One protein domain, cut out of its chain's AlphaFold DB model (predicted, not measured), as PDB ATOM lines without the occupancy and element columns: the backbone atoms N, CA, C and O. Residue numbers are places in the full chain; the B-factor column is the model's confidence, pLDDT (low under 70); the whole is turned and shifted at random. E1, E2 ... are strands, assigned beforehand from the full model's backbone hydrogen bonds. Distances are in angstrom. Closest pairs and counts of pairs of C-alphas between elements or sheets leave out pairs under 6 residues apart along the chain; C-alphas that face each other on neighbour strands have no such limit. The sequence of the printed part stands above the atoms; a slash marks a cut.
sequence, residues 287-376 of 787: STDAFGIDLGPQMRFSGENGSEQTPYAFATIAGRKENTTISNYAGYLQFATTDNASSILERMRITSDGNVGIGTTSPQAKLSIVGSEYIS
ATOM      1  N   SER A 287     310.312 323.104 309.366       75.69
ATOM      2  CA  SER A 287     309.958 324.475 309.750       75.69
ATOM      3  C   SER A 287     308.434 324.654 309.787       75.69
ATOM      4  O   SER A 287     307.701 323.996 309.045       75.69
ATOM      5  N   THR A 288     307.968 325.548 310.658       74.69
ATOM      6  CA  THR A 288     306.585 326.047 310.720       74.69
ATOM      7  C   THR A 288     306.424 327.428 310.081       74.69
ATOM      8  O   THR A 288     305.351 328.018 310.195       74.69
ATOM      9  N   ASP A 289     307.470 327.959 309.442       71.88
ATOM     10  CA  ASP A 289     307.416 329.240 308.734       71.88
ATOM     11  C   ASP A 289     306.349 329.231 307.626       71.88
ATOM     12  O   ASP A 289     306.062 328.203 307.005       71.88
ATOM     13  N   ALA A 290     305.775 330.403 307.341       68.88
ATOM     14  CA  ALA A 290     304.878 330.577 306.203       68.88
ATOM     15  C   ALA A 290     305.611 330.296 304.874       68.88
ATOM     16  O   ALA A 290     306.811 330.533 304.759       68.88
ATOM     17  N   PHE A 291     304.886 329.815 303.857       69.75
ATOM     18  CA  PHE A 291     305.465 329.422 302.565       69.75
ATOM     19  C   PHE A 291     306.232 330.582 301.896       69.75
ATOM     20  O   PHE A 291     305.632 331.486 301.316       69.75
ATOM     21  N   GLY A 292     307.564 330.533 301.955       77.31
ATOM     22  CA  GLY A 292     308.466 331.572 301.456       77.31
ATOM     23  C   GLY A 292     309.686 330.994 300.740       77.31
ATOM     24  O   GLY A 292     310.022 329.824 300.924       77.31
ATOM     25  N   ILE A 293     310.336 331.819 299.917       87.25
ATOM     26  CA  ILE A 293     311.628 331.486 299.301       87.25
ATOM     27  C   ILE A 293     312.740 331.491 300.356       87.25
ATOM     28  O   ILE A 293     312.701 332.279 301.298       87.25
ATOM     29  N   ASP A 294     313.706 330.587 300.205       87.81
ATOM     30  CA  ASP A 294     314.860 330.389 301.084       87.81
ATOM     31  C   ASP A 294     314.499 330.088 302.558       87.81
ATOM     32  O   ASP A 294     315.368 330.118 303.432       87.81
ATOM     33  N   LEU A 295     313.245 329.733 302.863       87.12
ATOM     34  CA  LEU A 295     312.810 329.313 304.200       87.12
ATOM     35  C   LEU A 295     312.820 327.788 304.336       87.12
ATOM     36  O   LEU A 295     312.498 327.062 303.392       87.12
ATOM     37  N   GLY A 296     313.187 327.303 305.523       84.88
ATOM     38  CA  GLY A 296     313.222 325.878 305.832       84.88
ATOM     39  C   GLY A 296     314.131 325.512 307.014       84.88
ATOM     40  O   GLY A 296     314.864 326.360 307.530       84.88
ATOM     41  N   PRO A 297     314.059 324.257 307.486       86.00
ATOM     42  CA  PRO A 297     314.826 323.772 308.628       86.00
ATOM     43  C   PRO A 297     316.329 323.643 308.329       86.00
ATOM     44  O   PRO A 297     316.743 323.358 307.203       86.00
ATOM     45  N   GLN A 298     317.151 323.777 309.375       90.06
ATOM     46  CA  GLN A 298     318.608 323.640 309.293       90.06
ATOM     47  C   GLN A 298     319.195 322.796 310.432       90.06
ATOM     48  O   GLN A 298     318.770 322.895 311.583       90.06
ATOM     49  N   MET A 299     320.235 322.030 310.114       92.12
ATOM     50  CA  MET A 299     321.202 321.491 311.065       92.12
ATOM     51  C   MET A 299     322.313 322.525 311.260       92.12
ATOM     52  O   MET A 299     322.936 322.952 310.286       92.12
ATOM     53  N   ARG A 300     322.572 322.933 312.506       89.56
ATOM     54  CA  ARG A 300     323.634 323.887 312.863       89.56
ATOM     55  C   ARG A 300     324.780 323.165 313.561       89.56
ATOM     56  O   ARG A 300     324.565 322.491 314.563       89.56
ATOM     57  N   PHE A 301     325.990 323.377 313.062       89.94
ATOM     58  CA  PHE A 301     327.234 322.992 313.716       89.94
ATOM     59  C   PHE A 301     327.821 324.238 314.376       89.94
ATOM     60  O   PHE A 301     328.033 325.257 313.712       89.94
ATOM     61  N   SER A 302     328.043 324.184 315.686       88.50
ATOM     62  CA  SER A 302     328.471 325.334 316.484       88.50
ATOM     63  C   SER A 302     329.396 324.943 317.624       88.50
ATOM     64  O   SER A 302     329.324 323.820 318.118       88.50
ATOM     65  N   GLY A 303     330.203 325.898 318.078       82.88
ATOM     66  CA  GLY A 303     331.069 325.765 319.244       82.88
ATOM     67  C   GLY A 303     331.455 327.125 319.818       82.88
ATOM     68  O   GLY A 303     331.050 328.171 319.308       82.88
ATOM     69  N   GLU A 304     332.218 327.110 320.902       81.62
ATOM     70  CA  GLU A 304     332.720 328.323 321.551       81.62
ATOM     71  C   GLU A 304     333.883 328.917 320.740       81.62
ATOM     72  O   GLU A 304     334.736 328.188 320.230       81.62
ATOM     73  N   ASN A 305     333.914 330.245 320.608       72.94
ATOM     74  CA  ASN A 305     334.978 330.987 319.927       72.94
ATOM     75  C   ASN A 305     335.451 332.148 320.816       72.94
ATOM     76  O   ASN A 305     335.201 333.317 320.532       72.94
ATOM     77  N   GLY A 306     336.063 331.801 321.949       74.25
ATOM     78  CA  GLY A 306     336.482 332.740 322.989       74.25
ATOM     79  C   GLY A 306     336.133 332.231 324.387       74.25
ATOM     80  O   GLY A 306     335.730 331.085 324.557       74.25
ATOM     81  N   SER A 307     336.289 333.090 325.395       71.38
ATOM     82  CA  SER A 307     335.948 332.793 326.796       71.38
ATOM     83  C   SER A 307     334.479 333.056 327.157       71.38
ATOM     84  O   SER A 307     334.093 332.885 328.311       71.38
ATOM     85  N   GLU A 308     333.666 333.513 326.203       62.16
ATOM     86  CA  GLU A 308     332.227 333.717 326.379       62.16
ATOM     87  C   GLU A 308     331.463 332.473 325.909       62.16
ATOM     88  O   GLU A 308     331.661 331.998 324.793       62.16
ATOM     89  N   GLN A 309     330.561 331.964 326.752       59.28
ATOM     90  CA  GLN A 309     329.814 330.707 326.558       59.28
ATOM     91  C   GLN A 309     328.707 330.791 325.481       59.28
ATOM     92  O   GLN A 309     327.694 330.098 325.560       59.28
ATOM     93  N   THR A 310     328.844 331.669 324.483       72.00
ATOM     94  CA  THR A 310     327.881 331.842 323.387       72.00
ATOM     95  C   THR A 310     328.290 330.974 322.183       72.00
ATOM     96  O   THR A 310     329.328 331.224 321.571       72.00
ATOM     97  N   PRO A 311     327.514 329.937 321.791       72.94
ATOM     98  CA  PRO A 311     327.934 329.036 320.715       72.94
ATOM     99  C   PRO A 311     327.812 329.683 319.327       72.94
ATOM    100  O   PRO A 311     326.712 329.841 318.781       72.94
ATOM    101  N   TYR A 312     328.944 329.997 318.705       81.31
ATOM    102  CA  TYR A 312     329.012 330.519 317.341       81.31
ATOM    103  C   TYR A 312     328.698 329.419 316.331       81.31
ATOM    104  O   TYR A 312     329.157 328.288 316.466       81.31
ATOM    105  N   ALA A 313     327.907 329.731 315.301       84.25
ATOM    106  CA  ALA A 313     327.766 328.832 314.160       84.25
ATOM    107  C   ALA A 313     329.098 328.769 313.406       84.25
ATOM    108  O   ALA A 313     329.664 329.810 313.081       84.25
ATOM    109  N   PHE A 314     329.562 327.564 313.090       88.50
ATOM    110  CA  PHE A 314     330.700 327.337 312.196       88.50
ATOM    111  C   PHE A 314     330.215 326.921 310.800       88.50
ATOM    112  O   PHE A 314     330.767 327.350 309.786       88.50
ATOM    113  N   ALA A 315     329.148 326.117 310.747       93.00
ATOM    114  CA  ALA A 315     328.513 325.680 309.510       93.00
ATOM    115  C   ALA A 315     327.024 325.374 309.711       93.00
ATOM    116  O   ALA A 315     326.582 325.053 310.819       93.00
ATOM    117  N   THR A 316     326.255 325.409 308.625       93.38
ATOM    118  CA  THR A 316     324.883 324.898 308.583       93.38
ATOM    119  C   THR A 316     324.642 324.060 307.331       93.38
ATOM    120  O   THR A 316     325.215 324.307 306.267       93.38
ATOM    121  N   ILE A 317     323.774 323.057 307.469       95.25
ATOM    122  CA  ILE A 317     323.178 322.319 306.352       95.25
ATOM    123  C   ILE A 317     321.674 322.557 306.428       95.25
ATOM    124  O   ILE A 317     321.075 322.286 307.469       95.25
ATOM    125  N   ALA A 318     321.060 323.081 305.371       93.19
ATOM    126  CA  ALA A 318     319.644 323.452 305.379       93.19
ATOM    127  C   ALA A 318     318.903 322.915 304.155       93.19
ATOM    128  O   ALA A 318     319.418 322.979 303.041       93.19
ATOM    129  N   GLY A 319     317.681 322.427 304.361       92.50
ATOM    130  CA  GLY A 319     316.725 322.191 303.282       92.50
ATOM    131  C   GLY A 319     315.800 323.398 303.197       92.50
ATOM    132  O   GLY A 319     315.107 323.689 304.169       92.50
ATOM    133  N   ARG A 320     315.801 324.123 302.076       91.25
ATOM    134  CA  ARG A 320     315.060 325.389 301.919       91.25
ATOM    135  C   ARG A 320     314.196 325.372 300.664       91.25
ATOM    136  O   ARG A 320     314.560 324.750 299.672       91.25
ATOM    137  N   LYS A 321     313.047 326.047 300.689       89.50
ATOM    138  CA  LYS A 321     312.099 326.093 299.563       89.50
ATOM    139  C   LYS A 321     312.539 327.111 298.500       89.50
ATOM    140  O   LYS A 321     312.936 328.221 298.829       89.50
ATOM    141  N   GLU A 322     312.444 326.755 297.218       91.19
ATOM    142  CA  GLU A 322     312.943 327.588 296.102       91.19
ATOM    143  C   GLU A 322     311.955 328.670 295.624       91.19
ATOM    144  O   GLU A 322     312.310 329.535 294.830       91.19
ATOM    145  N   ASN A 323     310.690 328.621 296.051       85.06
ATOM    146  CA  ASN A 323     309.632 329.499 295.539       85.06
ATOM    147  C   ASN A 323     308.471 329.656 296.531       85.06
ATOM    148  O   ASN A 323     308.250 328.805 297.385       85.06
ATOM    149  N   THR A 324     307.659 330.697 296.371       88.94
ATOM    150  CA  THR A 324     306.480 330.972 297.214       88.94
ATOM    151  C   THR A 324     305.220 330.186 296.810       88.94
ATOM    152  O   THR A 324     304.178 330.321 297.446       88.94
ATOM    153  N   THR A 325     305.279 329.354 295.764       89.19
ATOM    154  CA  THR A 325     304.097 328.699 295.185       89.19
ATOM    155  C   THR A 325     303.598 327.543 296.061       89.19
ATOM    156  O   THR A 325     304.364 326.656 296.453       89.19
ATOM    157  N   ILE A 326     302.291 327.540 296.345       81.94
ATOM    158  CA  ILE A 326     301.581 326.470 297.068       81.94
ATOM    159  C   ILE A 326     301.577 325.187 296.219       81.94
ATOM    160  O   ILE A 326     301.525 325.251 294.994       81.94
ATOM    161  N   SER A 327     301.664 324.020 296.867       81.88
ATOM    162  CA  SER A 327     301.762 322.689 296.229       81.88
ATOM    163  C   SER A 327     302.979 322.474 295.314       81.88
ATOM    164  O   SER A 327     303.103 321.422 294.693       81.88
ATOM    165  N   ASN A 328     303.909 323.429 295.256       83.62
ATOM    166  CA  ASN A 328     305.219 323.244 294.651       83.62
ATOM    167  C   ASN A 328     306.213 322.804 295.742       83.62
ATOM    168  O   ASN A 328     306.469 323.545 296.696       83.62
ATOM    169  N   TYR A 329     306.765 321.600 295.593       84.38
ATOM    170  CA  TYR A 329     307.686 320.979 296.552       84.38
ATOM    171  C   TYR A 329     309.170 321.216 296.228       84.38
ATOM    172  O   TYR A 329     310.028 320.620 296.874       84.38
ATOM    173  N   ALA A 330     309.488 322.065 295.242       89.38
ATOM    174  CA  ALA A 330     310.866 322.385 294.888       89.38
ATOM    175  C   ALA A 330     311.576 323.070 296.062       89.38
ATOM    176  O   ALA A 330     311.171 324.132 296.555       89.38
ATOM    177  N   GLY A 331     312.645 322.422 296.501       90.06
ATOM    178  CA  GLY A 331     313.542 322.885 297.536       90.06
ATOM    179  C   GLY A 331     314.964 322.466 297.205       90.06
ATOM    180  O   GLY A 331     315.182 321.496 296.477       90.06
ATOM    181  N   TYR A 332     315.914 323.204 297.759       94.31
ATOM    182  CA  TYR A 332     317.337 322.999 297.571       94.31
ATOM    183  C   TYR A 332     318.006 322.555 298.870       94.31
ATOM    184  O   TYR A 332     317.580 322.918 299.971       94.31
ATOM    185  N   LEU A 333     319.094 321.798 298.729       95.94
ATOM    186  CA  LEU A 333     320.029 321.534 299.816       95.94
ATOM    187  C   LEU A 333     321.112 322.615 299.817       95.94
ATOM    188  O   LEU A 333     321.776 322.836 298.805       95.94
ATOM    189  N   GLN A 334     321.287 323.274 300.956       95.56
ATOM    190  CA  GLN A 334     322.265 324.329 301.183       95.56
ATOM    191  C   GLN A 334     323.373 323.835 302.112       95.56
ATOM    192  O   GLN A 334     323.082 323.322 303.192       95.56
ATOM    193  N   PHE A 335     324.628 324.089 301.746       95.81
ATOM    194  CA  PHE A 335     325.770 324.046 302.655       95.81
ATOM    195  C   PHE A 335     326.315 325.463 302.814       95.81
ATOM    196  O   PHE A 335     326.705 326.105 301.832       95.81
ATOM    197  N   ALA A 336     326.359 325.949 304.050       93.75
ATOM    198  CA  ALA A 336     326.875 327.271 304.370       93.75
ATOM    199  C   ALA A 336     327.921 327.193 305.484       93.75
ATOM    200  O   ALA A 336     327.819 326.372 306.397       93.75
ATOM    201  N   THR A 337     328.932 328.056 305.411       92.88
ATOM    202  CA  THR A 337     329.971 328.173 306.440       92.88
ATOM    203  C   THR A 337     330.210 329.624 306.801       92.88
ATOM    204  O   THR A 337     330.103 330.529 305.963       92.88
ATOM    205  N   THR A 338     330.531 329.835 308.072       90.12
ATOM    206  CA  THR A 338     330.801 331.160 308.616       90.12
ATOM    207  C   THR A 338     332.147 331.672 308.105       90.12
ATOM    208  O   THR A 338     333.120 330.919 308.031       90.12
ATOM    209  N   ASP A 339     332.208 332.933 307.688       85.38
ATOM    210  CA  ASP A 339     333.459 333.614 307.351       85.38
ATOM    211  C   ASP A 339     334.144 334.225 308.593       85.38
ATOM    212  O   ASP A 339     333.629 334.185 309.711       85.38
ATOM    213  N   ASN A 340     335.324 334.823 308.402       79.75
ATOM    214  CA  ASN A 340     336.055 335.491 309.486       79.75
ATOM    215  C   ASN A 340     335.398 336.818 309.942       79.75
ATOM    216  O   ASN A 340     335.850 337.430 310.905       79.75
ATOM    217  N   ALA A 341     334.335 337.267 309.265       73.31
ATOM    218  CA  ALA A 341     333.485 338.391 309.658       73.31
ATOM    219  C   ALA A 341     332.212 337.925 310.400       73.31
ATOM    220  O   ALA A 341     331.306 338.720 310.642       73.31
ATOM    221  N   SER A 342     332.157 336.649 310.809       74.81
ATOM    222  CA  SER A 342     331.029 336.008 311.505       74.81
ATOM    223  C   SER A 342     329.727 335.907 310.692       74.81
ATOM    224  O   SER A 342     328.661 335.679 311.269       74.81
ATOM    225  N   SER A 343     329.787 336.022 309.362       84.81
ATOM    226  CA  SER A 343     328.627 335.890 308.474       84.81
ATOM    227  C   SER A 343     328.507 334.464 307.916       84.81
ATOM    228  O   SER A 343     329.479 333.890 307.423       84.81
ATOM    229  N   ILE A 344     327.320 333.851 308.015       86.88
ATOM    230  CA  ILE A 344     327.048 332.531 307.421       86.88
ATOM    231  C   ILE A 344     326.787 332.726 305.926       86.88
ATOM    232  O   ILE A 344     325.743 333.254 305.545       86.88
ATOM    233  N   LEU A 345     327.715 332.264 305.088       88.81
ATOM    234  CA  LEU A 345     327.628 332.380 303.632       88.81
ATOM    235  C   LEU A 345     327.415 331.016 302.983       88.81
ATOM    236  O   LEU A 345     328.110 330.048 303.302       88.81
ATOM    237  N   GLU A 346     326.483 330.954 302.033       91.19
ATOM    238  CA  GLU A 346     326.263 329.779 301.192       91.19
ATOM    239  C   GLU A 346     327.508 329.482 300.348       91.19
ATOM    240  O   GLU A 346     328.021 330.352 299.646       91.19
ATOM    241  N   ARG A 347     328.011 328.246 300.432       89.69
ATOM    242  CA  ARG A 347     329.181 327.785 299.666       89.69
ATOM    243  C   ARG A 347     328.799 326.788 298.585       89.69
ATOM    244  O   ARG A 347     329.444 326.768 297.540       89.69
ATOM    245  N   MET A 348     327.761 325.986 298.821       94.12
ATOM    246  CA  MET A 348     327.271 324.997 297.868       94.12
ATOM    247  C   MET A 348     325.746 324.859 297.946       94.12
ATOM    248  O   MET A 348     325.180 324.793 299.038       94.12
ATOM    249  N   ARG A 349     325.113 324.756 296.774       93.75
ATOM    250  CA  ARG A 349     323.688 324.471 296.562       93.75
ATOM    251  C   ARG A 349     323.528 323.165 295.790       93.75
ATOM    252  O   ARG A 349     324.320 322.888 294.894       93.75
ATOM    253  N   ILE A 350     322.465 322.414 296.057       96.56
ATOM    254  CA  ILE A 350     321.905 321.439 295.111       96.56
ATOM    255  C   ILE A 350     320.430 321.794 294.916       96.56
ATOM    256  O   ILE A 350     319.674 321.717 295.881       96.56
ATOM    257  N   THR A 351     320.041 322.229 293.715       94.69
ATOM    258  CA  THR A 351     318.658 322.656 293.408       94.69
ATOM    259  C   THR A 351     317.705 321.472 293.233       94.69
ATOM    260  O   THR A 351     318.158 320.333 293.080       94.69
ATOM    261  N   SER A 352     316.390 321.718 293.175       93.31
ATOM    262  CA  SER A 352     315.403 320.656 292.905       93.31
ATOM    263  C   SER A 352     315.599 319.975 291.547       93.31
ATOM    264  O   SER A 352     315.267 318.803 291.388       93.31
ATOM    265  N   ASP A 353     316.189 320.684 290.580       91.12
ATOM    266  CA  ASP A 353     316.562 320.145 289.265       91.12
ATOM    267  C   ASP A 353     317.828 319.267 289.311       91.12
ATOM    268  O   ASP A 353     318.270 318.743 288.286       91.12
ATOM    269  N   GLY A 354     318.450 319.106 290.484       89.00
ATOM    270  CA  GLY A 354     319.673 318.334 290.683       89.00
ATOM    271  C   GLY A 354     320.915 318.994 290.080       89.00
ATOM    272  O   GLY A 354     321.815 318.285 289.629       89.00
ATOM    273  N   ASN A 355     320.953 320.330 290.012       87.25
ATOM    274  CA  ASN A 355     322.147 321.076 289.617       87.25
ATOM    275  C   ASN A 355     322.942 321.472 290.866       87.25
ATOM    276  O   ASN A 355     322.396 322.069 291.794       87.25
ATOM    277  N   VAL A 356     324.239 321.166 290.872       93.19
ATOM    278  CA  VAL A 356     325.167 321.539 291.942       93.19
ATOM    279  C   VAL A 356     325.752 322.918 291.651       93.19
ATOM    280  O   VAL A 356     326.463 323.096 290.665       93.19
ATOM    281  N   GLY A 357     325.475 323.893 292.513       88.12
ATOM    282  CA  GLY A 357     326.159 325.184 292.538       88.12
ATOM    283  C   GLY A 357     327.276 325.170 293.578       88.12
ATOM    284  O   GLY A 357     327.044 324.739 294.702       88.12
ATOM    285  N   ILE A 358     328.467 325.666 293.244       86.56
ATOM    286  CA  ILE A 358     329.517 326.009 294.216       86.56
ATOM    287  C   ILE A 358     329.833 327.494 294.028       86.56
ATOM    288  O   ILE A 358     330.162 327.914 292.922       86.56
ATOM    289  N   GLY A 359     329.659 328.294 295.081       82.31
ATOM    290  CA  GLY A 359     329.793 329.759 295.048       82.31
ATOM    291  C   GLY A 359     328.719 330.521 294.244       82.31
ATOM    292  O   GLY A 359     328.769 331.745 294.163       82.31
ATOM    293  N   THR A 360     327.706 329.831 293.702       80.69
ATOM    294  CA  THR A 360     326.510 330.433 293.079       80.69
ATOM    295  C   THR A 360     325.225 329.842 293.654       80.69
ATOM    296  O   THR A 360     325.132 328.636 293.884       80.69
ATOM    297  N   THR A 361     324.211 330.692 293.824       86.19
ATOM    298  CA  THR A 361     322.833 330.306 294.169       86.19
ATOM    299  C   THR A 361     321.991 329.925 292.945       86.19
ATOM    300  O   THR A 361     320.892 329.405 293.109       86.19
ATOM    301  N   SER A 362     322.498 330.158 291.727       85.56
ATOM    302  CA  SER A 362     321.783 329.967 290.455       85.56
ATOM    303  C   SER A 362     322.625 329.153 289.454       85.56
ATOM    304  O   SER A 362     323.165 329.717 288.497       85.56
ATOM    305  N   PRO A 363     322.797 327.833 289.665       84.38
ATOM    306  CA  PRO A 363     323.581 326.977 288.775       84.38
ATOM    307  C   PRO A 363     322.877 326.734 287.426       84.38
ATOM    308  O   PRO A 363     321.805 326.130 287.368       84.38
ATOM    309  N   GLN A 364     323.509 327.164 286.329       77.50
ATOM    310  CA  GLN A 364     322.983 327.035 284.957       77.50
ATOM    311  C   GLN A 364     323.227 325.651 284.321       77.50
ATOM    312  O   GLN A 364     322.633 325.329 283.294       77.50
ATOM    313  N   ALA A 365     324.083 324.825 284.924       73.38
ATOM    314  CA  ALA A 365     324.411 323.469 284.484       73.38
ATOM    315  C   ALA A 365     324.526 322.500 285.676       73.38
ATOM    316  O   ALA A 365     324.623 322.929 286.830       73.38
ATOM    317  N   LYS A 366     324.571 321.187 285.390       81.69
ATOM    318  CA  LYS A 366     324.595 320.100 286.395       81.69
ATOM    319  C   LYS A 366     325.675 320.247 287.468       81.69
ATOM    320  O   LYS A 366     325.430 319.883 288.613       81.69
ATOM    321  N   LEU A 367     326.820 320.817 287.109       82.81
ATOM    322  CA  LEU A 367     327.795 321.371 288.040       82.81
ATOM    323  C   LEU A 367     328.160 322.772 287.543       82.81
ATOM    324  O   LEU A 367     328.645 322.921 286.425       82.81
ATOM    325  N   SER A 368     327.902 323.788 288.361       73.94
ATOM    326  CA  SER A 368     328.241 325.187 288.096       73.94
ATOM    327  C   SER A 368     329.109 325.703 289.238       73.94
ATOM    328  O   SER A 368     328.640 325.806 290.370       73.94
ATOM    329  N   ILE A 369     330.368 326.025 288.952       78.94
ATOM    330  CA  ILE A 369     331.305 326.571 289.938       78.94
ATOM    331  C   ILE A 369     331.564 328.031 289.571       78.94
ATOM    332  O   ILE A 369     332.040 328.319 288.476       78.94
ATOM    333  N   VAL A 370     331.219 328.947 290.472       68.50
ATOM    334  CA  VAL A 370     331.329 330.395 290.269       68.50
ATOM    335  C   VAL A 370     332.028 330.999 291.477       68.50
ATOM    336  O   VAL A 370     331.508 330.959 292.586       68.50
ATOM    337  N   GLY A 371     333.203 331.587 291.262       62.84
ATOM    338  CA  GLY A 371     333.771 332.550 292.202       62.84
ATOM    339  C   GLY A 371     333.211 333.938 291.898       62.84
ATOM    340  O   GLY A 371     333.198 334.347 290.740       62.84
ATOM    341  N   SER A 372     332.761 334.667 292.920       49.25
ATOM    342  CA  SER A 372     332.415 336.096 292.805       49.25
ATOM    343  C   SER A 372     333.649 336.999 292.692       49.25
ATOM    344  O   SER A 372     333.535 338.168 292.337       49.25
ATOM    345  N   GLU A 373     334.828 336.446 292.967       50.22
ATOM    346  CA  GLU A 373     336.120 337.065 292.737       50.22
ATOM    347  C   GLU A 373     336.793 336.345 291.565       50.22
ATOM    348  O   GLU A 373     336.858 335.110 291.530       50.22
ATOM    349  N   TYR A 374     337.305 337.113 290.601       43.66
ATOM    350  CA  TYR A 374     338.243 336.601 289.606       43.66
ATOM    351  C   TYR A 374     339.533 336.295 290.366       43.66
ATOM    352  O   TYR A 374     340.390 337.166 290.501       43.66
ATOM    353  N   ILE A 375     339.641 335.095 290.948       50.78
ATOM    354  CA  ILE A 375     340.823 334.739 291.729       50.78
ATOM    355  C   ILE A 375     341.997 334.713 290.751       50.78
ATOM    356  O   ILE A 375     342.170 333.761 289.986       50.78
ATOM    357  N   SER A 376     342.813 335.765 290.779       45.19
ATOM    358  CA  SER A 376     344.049 335.914 290.013       45.19
ATOM    359  C   SER A 376     345.127 334.978 290.582       45.19
ATOM    360  O   SER A 376     346.142 335.422 291.115       45.19
TER     361      SER A 376
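AT A GLANCE: This is residues 287 to 376 of the 787 residues of an uncharacterized protein of Parcubacteria group bacterium GW2011_GWA2_49_16 (UniProt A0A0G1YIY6). You are looking at a flat, twisted wall of six strands side by side in chain order, E1 to E6, shrinking to short E5 and E6, with no named helix over it. Of 90 printed residues, 37, under half, are in named elements, class all strand; the sheet is mixed. It is only just loose, close to compact, radius of gyration of the C-alphas 15.0 A, spanning 46 by 43 by 15 A.

HOW THE PARTS SIT: Start at E2, residues 312 to 321, which bends by 66 degrees at residue 315. It forms antiparallel hairpins with E1, residues 298 to 303 (N 299 to O 317, 2.8 A), and E3, residues 331 to 338 (N 334 to O 318, 2.8 A). E3 and E4, residues 344 to 350, make a hairpin (N 335 to O 348, 2.9 A), as do E4 and E5, residues 356 to 358 (N 349 to O 357, 2.8 A), completing a meander, each strand the antiparallel neighbour of the one before. E6, residues 367 to 369, is parallel to E5 (N 368 to O 356, 2.8 A).

IN THESE COORDINATES: Find C-alpha 298 at (318.608, 323.640, 309.293); E1 runs 16.1 A, E2 24.9 A, E3 22.1 A and E4 17.3 A. E6 ends at (331.305, 326.571, 289.938).

THE WHOLE: The printed part has no cut and no long link. Look for pLDDT under 70 at residues 290 to 291, 308 to 309 and 370 to 376.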